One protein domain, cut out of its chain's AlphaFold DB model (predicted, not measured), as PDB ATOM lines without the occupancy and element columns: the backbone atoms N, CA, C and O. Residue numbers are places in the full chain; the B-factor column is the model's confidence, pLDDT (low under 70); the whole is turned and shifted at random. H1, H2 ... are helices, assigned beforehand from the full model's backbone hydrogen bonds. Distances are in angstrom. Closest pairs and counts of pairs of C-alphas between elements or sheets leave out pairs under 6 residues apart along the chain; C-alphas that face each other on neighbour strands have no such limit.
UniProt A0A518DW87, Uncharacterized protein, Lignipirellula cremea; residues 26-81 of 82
ATOM      1  N   PHE A  26      -8.873 -15.955  15.613       83.62
ATOM      2  CA  PHE A  26      -8.355 -16.478  14.346       83.62
ATOM      3  C   PHE A  26      -7.242 -17.513  14.533       83.62
ATOM      4  O   PHE A  26      -6.930 -18.258  13.608       83.62
ATOM      5  N   TYR A  27      -6.657 -17.575  15.729       83.75
ATOM      6  CA  TYR A  27      -5.607 -18.523  16.087       83.75
ATOM      7  C   TYR A  27      -5.923 -19.145  17.454       83.75
ATOM      8  O   TYR A  27      -5.233 -18.864  18.438       83.75
ATOM      9  N   PRO A  28      -6.958 -20.007  17.532       77.81
ATOM     10  CA  PRO A  28      -7.426 -20.609  18.785       77.81
ATOM     11  C   PRO A  28      -6.435 -21.616  19.400       77.81
ATOM     12  O   PRO A  28      -6.695 -22.179  20.462       77.81
ATOM     13  N   GLY A  29      -5.288 -21.837  18.751       86.62
ATOM     14  CA  GLY A  29      -4.288 -22.822  19.140       86.62
ATOM     15  C   GLY A  29      -4.614 -24.225  18.632       86.62
ATOM     16  O   GLY A  29      -5.618 -24.459  17.957       86.62
ATOM     17  N   SER A  30      -3.736 -25.167  18.956       89.75
ATOM     18  CA  SER A  30      -3.907 -26.592  18.648       89.75
ATOM     19  C   SER A  30      -5.111 -27.203  19.381       89.75
ATOM     20  O   SER A  30      -5.521 -26.712  20.434       89.75
ATOM     21  N   ILE A  31      -5.645 -28.316  18.867       86.19
ATOM     22  CA  ILE A  31      -6.747 -29.051  19.515       86.19
ATOM     23  C   ILE A  31      -6.407 -29.422  20.963       86.19
ATOM     24  O   ILE A  31      -7.243 -29.253  21.843       86.19
ATOM     25  N   GLU A  32      -5.170 -29.835  21.245       87.31
ATOM     26  CA  GLU A  32      -4.745 -30.134  22.616       87.31
ATOM     27  C   GLU A  32      -4.807 -28.911  23.533       87.31
ATOM     28  O   GLU A  32      -5.235 -29.020  24.678       87.31
ATOM     29  N   GLN A  33      -4.384 -27.735  23.058       87.00
ATOM     30  CA  GLN A  33      -4.467 -26.499  23.844       87.00
ATOM     31  C   GLN A  33      -5.922 -26.125  24.133       87.00
ATOM     32  O   GLN A  33      -6.235 -25.673  25.236       87.00
ATOM     33  N   GLN A  34      -6.812 -26.344  23.166       86.75
ATOM     34  CA  GLN A  34      -8.238 -26.097  23.341       86.75
ATOM     35  C   GLN A  34      -8.872 -27.099  24.319       86.75
ATOM     36  O   GLN A  34      -9.641 -26.692  25.184       86.75
ATOM     37  N   GLN A  35      -8.507 -28.383  24.262       87.06
ATOM     38  CA  GLN A  35      -8.985 -29.407  25.203       87.06
ATOM     39  C   GLN A  35      -8.493 -29.169  26.638       87.06
ATOM     40  O   GLN A  35      -9.258 -29.338  27.590       87.06
ATOM     41  N   ARG A  36      -7.237 -28.738  26.815       87.88
ATOM     42  CA  ARG A  36      -6.712 -28.322  28.129       87.88
ATOM     43  C   ARG A  36      -7.530 -27.179  28.710       87.88
ATOM     44  O   ARG A  36      -7.910 -27.220  29.870       87.88
ATOM     45  N   PHE A  37      -7.830 -26.178  27.885       85.81
ATOM     46  CA  PHE A  37      -8.654 -25.051  28.298       85.81
ATOM     47  C   PHE A  37     -10.078 -25.490  28.657       85.81
ATOM     48  O   PHE A  37     -10.591 -25.098  29.700       85.81
ATOM     49  N   ALA A  38     -10.686 -26.352  27.841       86.31
ATOM     50  CA  ALA A  38     -11.992 -26.926  28.141       86.31
ATOM     51  C   ALA A  38     -11.975 -27.685  29.478       86.31
ATOM     52  O   ALA A  38     -12.878 -27.517  30.279       86.31
ATOM     53  N   THR A  39     -10.899 -28.415  29.791       88.25
ATOM     54  CA  THR A  39     -10.765 -29.121  31.080       88.25
ATOM     55  C   THR A  39     -10.881 -28.180  32.290       88.25
ATOM     56  O   THR A  39     -11.375 -28.589  33.334       88.25
ATOM     57  N   LEU A  40     -10.434 -26.928  32.156       87.75
ATOM     58  CA  LEU A  40     -10.392 -25.950  33.249       87.75
ATOM     59  C   LEU A  40     -11.637 -25.057  33.328       87.75
ATOM     60  O   LEU A  40     -11.964 -24.565  34.407       87.75
ATOM     61  N   HIS A  41     -12.288 -24.792  32.194       86.06
ATOM     62  CA  HIS A  41     -13.322 -23.756  32.087       86.06
ATOM     63  C   HIS A  41     -14.672 -24.255  31.567       86.06
ATOM     64  O   HIS A  41     -15.658 -23.524  31.667       86.06
ATOM     65  N   ASP A  42     -14.738 -25.461  31.002       84.31
ATOM     66  CA  ASP A  42     -16.008 -26.094  30.658       84.31
ATOM     67  C   ASP A  42     -16.694 -26.549  31.960       84.31
ATOM     68  O   ASP A  42     -16.047 -27.206  32.778       84.31
ATOM     69  N   PRO A  43     -17.977 -26.223  32.192       80.69
ATOM     70  CA  PRO A  43     -18.722 -26.745  33.340       80.69
ATOM     71  C   PRO A  43     -18.872 -28.276  33.327       80.69
ATOM     72  O   PRO A  43     -19.109 -28.870  34.378       80.69
ATOM     73  N   TYR A  44     -18.720 -28.918  32.166       79.19
ATOM     74  CA  TYR A  44     -18.813 -30.363  31.986       79.19
ATOM     75  C   TYR A  44     -17.593 -30.884  31.209       79.19
ATOM     76  O   TYR A  44     -17.726 -31.341  30.075       79.19
ATOM     77  N   PRO A  45     -16.380 -30.859  31.782       79.44
ATOM     78  CA  PRO A  45     -15.154 -31.207  31.059       79.44
ATOM     79  C   PRO A  45     -15.012 -32.712  30.789       79.44
ATOM     80  O   PRO A  45     -14.133 -33.135  30.034       79.44
ATOM     81  N   ASP A  46     -15.849 -33.533  31.424       78.94
ATOM     82  CA  ASP A  46     -15.802 -34.981  31.334       78.94
ATOM     83  C   ASP A  46     -17.183 -35.624  31.220       78.94
ATOM     84  O   ASP A  46     -18.215 -34.974  31.388       78.94
ATOM     85  N   ASN A  47     -17.169 -36.916  30.896       77.56
ATOM     86  CA  ASN A  47     -18.365 -37.741  30.747       77.56
ATOM     87  C   ASN A  47     -18.588 -38.634  31.983       77.56
ATOM     88  O   ASN A  47     -19.281 -39.641  31.887       77.56
ATOM     89  N   VAL A  48     -17.937 -38.337  33.117       73.69
ATOM     90  CA  VAL A  48     -17.915 -39.225  34.295       73.69
ATOM     91  C   VAL A  48     -18.925 -38.766  35.345       73.69
ATOM     92  O   VAL A  48     -19.539 -39.594  36.014       73.69
ATOM     93  N   ALA A  49     -19.117 -37.452  35.483       70.69
ATOM     94  CA  ALA A  49     -20.003 -36.876  36.493       70.69
ATOM     95  C   ALA A  49     -21.500 -36.893  36.114       70.69
ATOM     96  O   ALA A  49     -22.348 -36.647  36.972       70.69
ATOM     97  N   GLY A  50     -21.848 -37.173  34.854       72.94
ATOM     98  CA  GLY A  50     -23.228 -37.119  34.371       72.94
ATOM     99  C   GLY A  50     -23.480 -37.977  33.129       72.94
ATOM    100  O   GLY A  50     -22.586 -38.698  32.688       72.94
ATOM    101  N   PRO A  51     -24.701 -37.922  32.565       75.12
ATOM    102  CA  PRO A  51     -25.035 -38.624  31.332       75.12
ATOM    103  C   PRO A  51     -24.113 -38.195  30.191       75.12
ATOM    104  O   PRO A  51     -23.790 -37.013  30.054       75.12
ATOM    105  N   GLU A  52     -23.723 -39.150  29.351       75.12
ATOM    106  CA  GLU A  52     -22.897 -38.859  28.185       75.12
ATOM    107  C   GLU A  52     -23.596 -37.850  27.259       75.12
ATOM    108  O   GLU A  52     -24.743 -38.037  26.843       75.12
ATOM    109  N   VAL A  53     -22.895 -36.763  26.921       71.06
ATOM    110  CA  VAL A  53     -23.405 -35.732  26.010       71.06
ATOM    111  C   VAL A  53     -23.112 -36.153  24.570       71.06
ATOM    112  O   VAL A  53     -22.099 -35.767  23.983       71.06
ATOM    113  N   VAL A  54     -24.009 -36.947  23.991       76.06
ATOM    114  CA  VAL A  54     -23.876 -37.443  22.615       76.06
ATOM    115  C   VAL A  54     -24.322 -36.371  21.616       76.06
ATOM    116  O   VAL A  54     -25.422 -35.833  21.706       76.06
ATOM    117  N   GLY A  55     -23.459 -36.037  20.654       77.75
ATOM    118  CA  GLY A  55     -23.776 -35.115  19.553       77.75
ATOM    119  C   GLY A  55     -23.813 -33.621  19.910       77.75
ATOM    120  O   GLY A  55     -23.923 -32.795  19.009       77.75
ATOM    121  N   GLY A  56     -23.682 -33.255  21.188       78.56
ATOM    122  CA  GLY A  56     -23.637 -31.852  21.630       78.56
ATOM    123  C   GLY A  56     -22.252 -31.200  21.550       78.56
ATOM    124  O   GLY A  56     -22.143 -29.978  21.623       78.56
ATOM    125  N   ARG A  57     -21.186 -31.998  21.403       79.00
ATOM    126  CA  ARG A  57     -19.789 -31.538  21.373       79.00
ATOM    127  C   ARG A  57     -19.175 -31.762  19.990       79.00
ATOM    128  O   ARG A  57     -19.515 -32.754  19.339       79.00
ATOM    129  N   PRO A  58     -18.227 -30.919  19.543       81.56
ATOM    130  CA  PRO A  58     -17.435 -31.236  18.361       81.56
ATOM    131  C   PRO A  58     -16.704 -32.574  18.541       81.56
ATOM    132  O   PRO A  58     -16.312 -32.923  19.655       81.56
ATOM    133  N   LEU A  59     -16.475 -33.307  17.447       78.25
ATOM    134  CA  LEU A  59     -15.891 -34.660  17.472       78.25
ATOM    135  C   LEU A  59     -14.581 -34.750  18.272       78.25
ATOM    136  O   LEU A  59     -14.373 -35.703  19.017       78.25
ATOM    137  N   SER A  60     -13.716 -33.738  18.170       78.06
ATOM    138  CA  SER A  60     -12.450 -33.674  18.911       78.06
ATOM    139  C   SER A  60     -12.610 -33.405  20.412       78.06
ATOM    140  O   SER A  60     -11.656 -33.590  21.153       78.06
ATOM    141  N   PHE A  61     -13.784 -32.985  20.881       79.00
ATOM    142  CA  PHE A  61     -14.087 -32.711  22.293       79.00
ATOM    143  C   PHE A  61     -15.058 -33.732  22.894       79.00
ATOM    144  O   PHE A  61     -15.274 -33.725  24.102       79.00
ATOM    145  N   ALA A  62     -15.638 -34.605  22.064       80.31
ATOM    146  CA  ALA A  62     -16.473 -35.713  22.519       80.31
ATOM    147  C   ALA A  62     -15.672 -36.698  23.387       80.31
ATOM    148  O   ALA A  62     -16.180 -37.196  24.389       80.31
ATOM    149  N   ASN A  63     -14.399 -36.911  23.031       82.75
ATOM    150  CA  ASN A  63     -13.465 -37.730  23.793       82.75
ATOM    151  C   ASN A  63     -12.514 -36.836  24.604       82.75
ATOM    152  O   ASN A  63     -11.645 -36.185  24.010       82.75
ATOM    153  N   PRO A  64     -12.649 -36.784  25.941       81.00
ATOM    154  CA  PRO A  64     -11.713 -36.054  26.779       81.00
ATOM    155  C   PRO A  64     -10.320 -36.699  26.750       81.00
ATOM    156  O   PRO A  64     -10.154 -37.888  26.479       81.00
ATOM    157  N   GLN A  65      -9.306 -35.893  27.069       86.56
ATOM    158  CA  GLN A  65      -7.935 -36.363  27.278       86.56
ATOM    159  C   GLN A  65      -7.884 -37.455  28.371       86.56
ATOM    160  O   GLN A  65      -8.731 -37.455  29.272       86.56
ATOM    161  N   PRO A  66      -6.886 -38.358  28.353       88.62
ATOM    162  CA  PRO A  66      -6.699 -39.344  29.414       88.62
ATOM    163  C   PRO A  66      -6.674 -38.692  30.803       88.62
ATOM    164  O   PRO A  66      -6.157 -37.587  30.970       88.62
ATOM    165  N   GLU A  67      -7.230 -39.374  31.805       87.81
ATOM    166  CA  GLU A  67      -7.302 -38.858  33.179       87.81
ATOM    167  C   GLU A  67      -5.949 -38.377  33.733       87.81
ATOM    168  O   GLU A  67      -5.924 -37.239  34.203       87.81
ATOM    169  N   PRO A  68      -4.817 -39.093  33.557       89.38
ATOM    170  CA  PRO A  68      -3.537 -38.640  34.102       89.38
ATOM    171  C   PRO A  68      -3.126 -37.262  33.574       89.38
ATOM    172  O   PRO A  68      -2.642 -36.408  34.312       89.38
ATOM    173  N   VAL A  69      -3.391 -37.023  32.288       88.94
ATOM    174  CA  VAL A  69      -3.075 -35.766  31.610       88.94
ATOM    175  C   VAL A  69      -3.955 -34.633  32.139       88.94
ATOM    176  O   VAL A  69      -3.464 -33.545  32.435       88.94
ATOM    177  N   ARG A  70      -5.260 -34.880  32.295       87.94
ATOM    178  CA  ARG A  70      -6.210 -33.875  32.805       87.94
ATOM    179  C   ARG A  70      -5.939 -33.514  34.259       87.94
ATOM    180  O   ARG A  70      -5.940 -32.328  34.587       87.94
ATOM    181  N   SER A  71      -5.677 -34.509  35.099       88.12
ATOM    182  CA  SER A  71      -5.397 -34.319  36.522       88.12
ATOM    183  C   SER A  71      -4.120 -33.515  36.744       88.12
ATOM    184  O   SER A  71      -4.097 -32.632  37.602       88.12
ATOM    185  N   ASP A  72      -3.096 -33.713  35.909       88.75
ATOM    186  CA  ASP A  72      -1.903 -32.867  35.938       88.75
ATOM    187  C   ASP A  72      -2.189 -31.413  35.541       88.75
ATOM    188  O   ASP A  72      -1.708 -30.499  36.214       88.75
ATOM    189  N   TYR A  73      -2.986 -31.161  34.497       85.50
ATOM    190  CA  TYR A  73      -3.360 -29.787  34.126       85.50
ATOM    191  C   TYR A  73      -4.198 -29.104  35.204       85.50
ATOM    192  O   TYR A  73      -3.889 -27.978  35.586       85.50
ATOM    193  N   ALA A  74      -5.214 -29.783  35.735       85.44
ATOM    194  CA  ALA A  74      -6.057 -29.244  36.796       85.44
ATOM    195  C   ALA A  74      -5.240 -28.932  38.058       85.44
ATOM    196  O   ALA A  74      -5.378 -27.854  38.641       85.44
ATOM    197  N   ARG A  75      -4.328 -29.833  38.445       88.50
ATOM    198  CA  ARG A  75      -3.421 -29.632  39.579       88.50
ATOM    199  C   ARG A  75      -2.482 -28.450  39.350       88.50
ATOM    200  O   ARG A  75      -2.331 -27.627  40.248       88.50
ATOM    201  N   ASN A  76      -1.855 -28.352  38.178       87.69
ATOM    202  CA  ASN A  76      -0.940 -27.251  37.869       87.69
ATOM    203  C   ASN A  76      -1.668 -25.903  37.804       87.69
ATOM    204  O   ASN A  76      -1.163 -24.922  38.349       87.69
ATOM    205  N   TYR A  77      -2.871 -25.864  37.233       87.25
ATOM    206  CA  TYR A  77      -3.688 -24.657  37.199       87.25
ATOM    207  C   TYR A  77      -4.108 -24.224  38.606       87.25
ATOM    208  O   TYR A  77      -3.971 -23.054  38.956       87.25
ATOM    209  N   PHE A  78      -4.545 -25.165  39.445       86.75
ATOM    210  CA  PHE A  78      -4.912 -24.879  40.831       86.75
ATOM    211  C   PHE A  78      -3.718 -24.390  41.666       86.75
ATOM    212  O   PHE A  78      -3.851 -23.443  42.436       86.75
ATOM    213  N   MET A  79      -2.545 -25.013  41.509       88.19
ATOM    214  CA  MET A  79      -1.357 -24.704  42.316       88.19
ATOM    215  C   MET A  79      -0.572 -23.485  41.817       88.19
ATOM    216  O   MET A  79       0.036 -22.780  42.621       88.19
ATOM    217  N   PHE A  80      -0.543 -23.245  40.504       90.00
ATOM    218  CA  PHE A  80       0.369 -22.283  39.870       90.00
ATOM    219  C   PHE A  80      -0.320 -21.294  38.919       90.00
ATOM    220  O   PHE A  80       0.354 -20.416  38.377       90.00
ATOM    221  N   GLY A  81      -1.631 -21.422  38.686       77.25
ATOM    222  CA  GLY A  81      -2.380 -20.552  37.775       77.25
ATOM    223  C   GLY A  81      -1.941 -20.656  36.310       77.25
ATOM    224  O   GLY A  81      -2.033 -19.665  35.584       77.25
TER     225      GLY A  81
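What this domain is: This is residues 26 to 81 of the 82 residues of an uncharacterized protein of Lignipirellula cremea (UniProt A0A518DW87). What is the shape? H1 packs with its last residues on the middle of H3, making a slanted T, while a wide loop, residues 42 to 58, swings out and returns through short H2 near H1. What is printed? There are 56 residues with three named helices, H1, H2, H3 in chain order, and no named strand: all helix, compact, radius of gyration of the C-alphas 11.7 A, spans 34 by 32 by 18 A.

Where its parts are: Where is H1? Residues 31 to 41, 15.1 A, from C-alpha 31 at (-6.747, -29.051, 19.515). What follows? H2 is residues 59 to 62, 5.2 A; H3 is residues 67 to 80, 19.5 A, ending at C-alpha 80 (0.369, -22.283, 39.870).

How they stand to each other: How does H1 stand to H3? They touch at a steep tilt of 60 degrees, the same way; the closest C-alphas, of Leu 40 and Ala 74, are 6.5 A apart. And H2? It is close but not clearly touching H1, the closest C-alphas, of Gln 35 and Phe 61, being 6.7 A apart; H2 and H3 are apart. What of the backbones? Every O i to N i+4 pair is within hydrogen-bond range in H1 and H3; H2 is too short for one.

The domain as a whole: How large is it? The farthest C-alphas, of Gly 55 and Phe 80, are 34.1 A apart. Which links are long? H1 to H2 is long, with 17 residues; H2 to H3 is tight. Is confidence low anywhere? No printed residue is under 70, and the printed part has no cut.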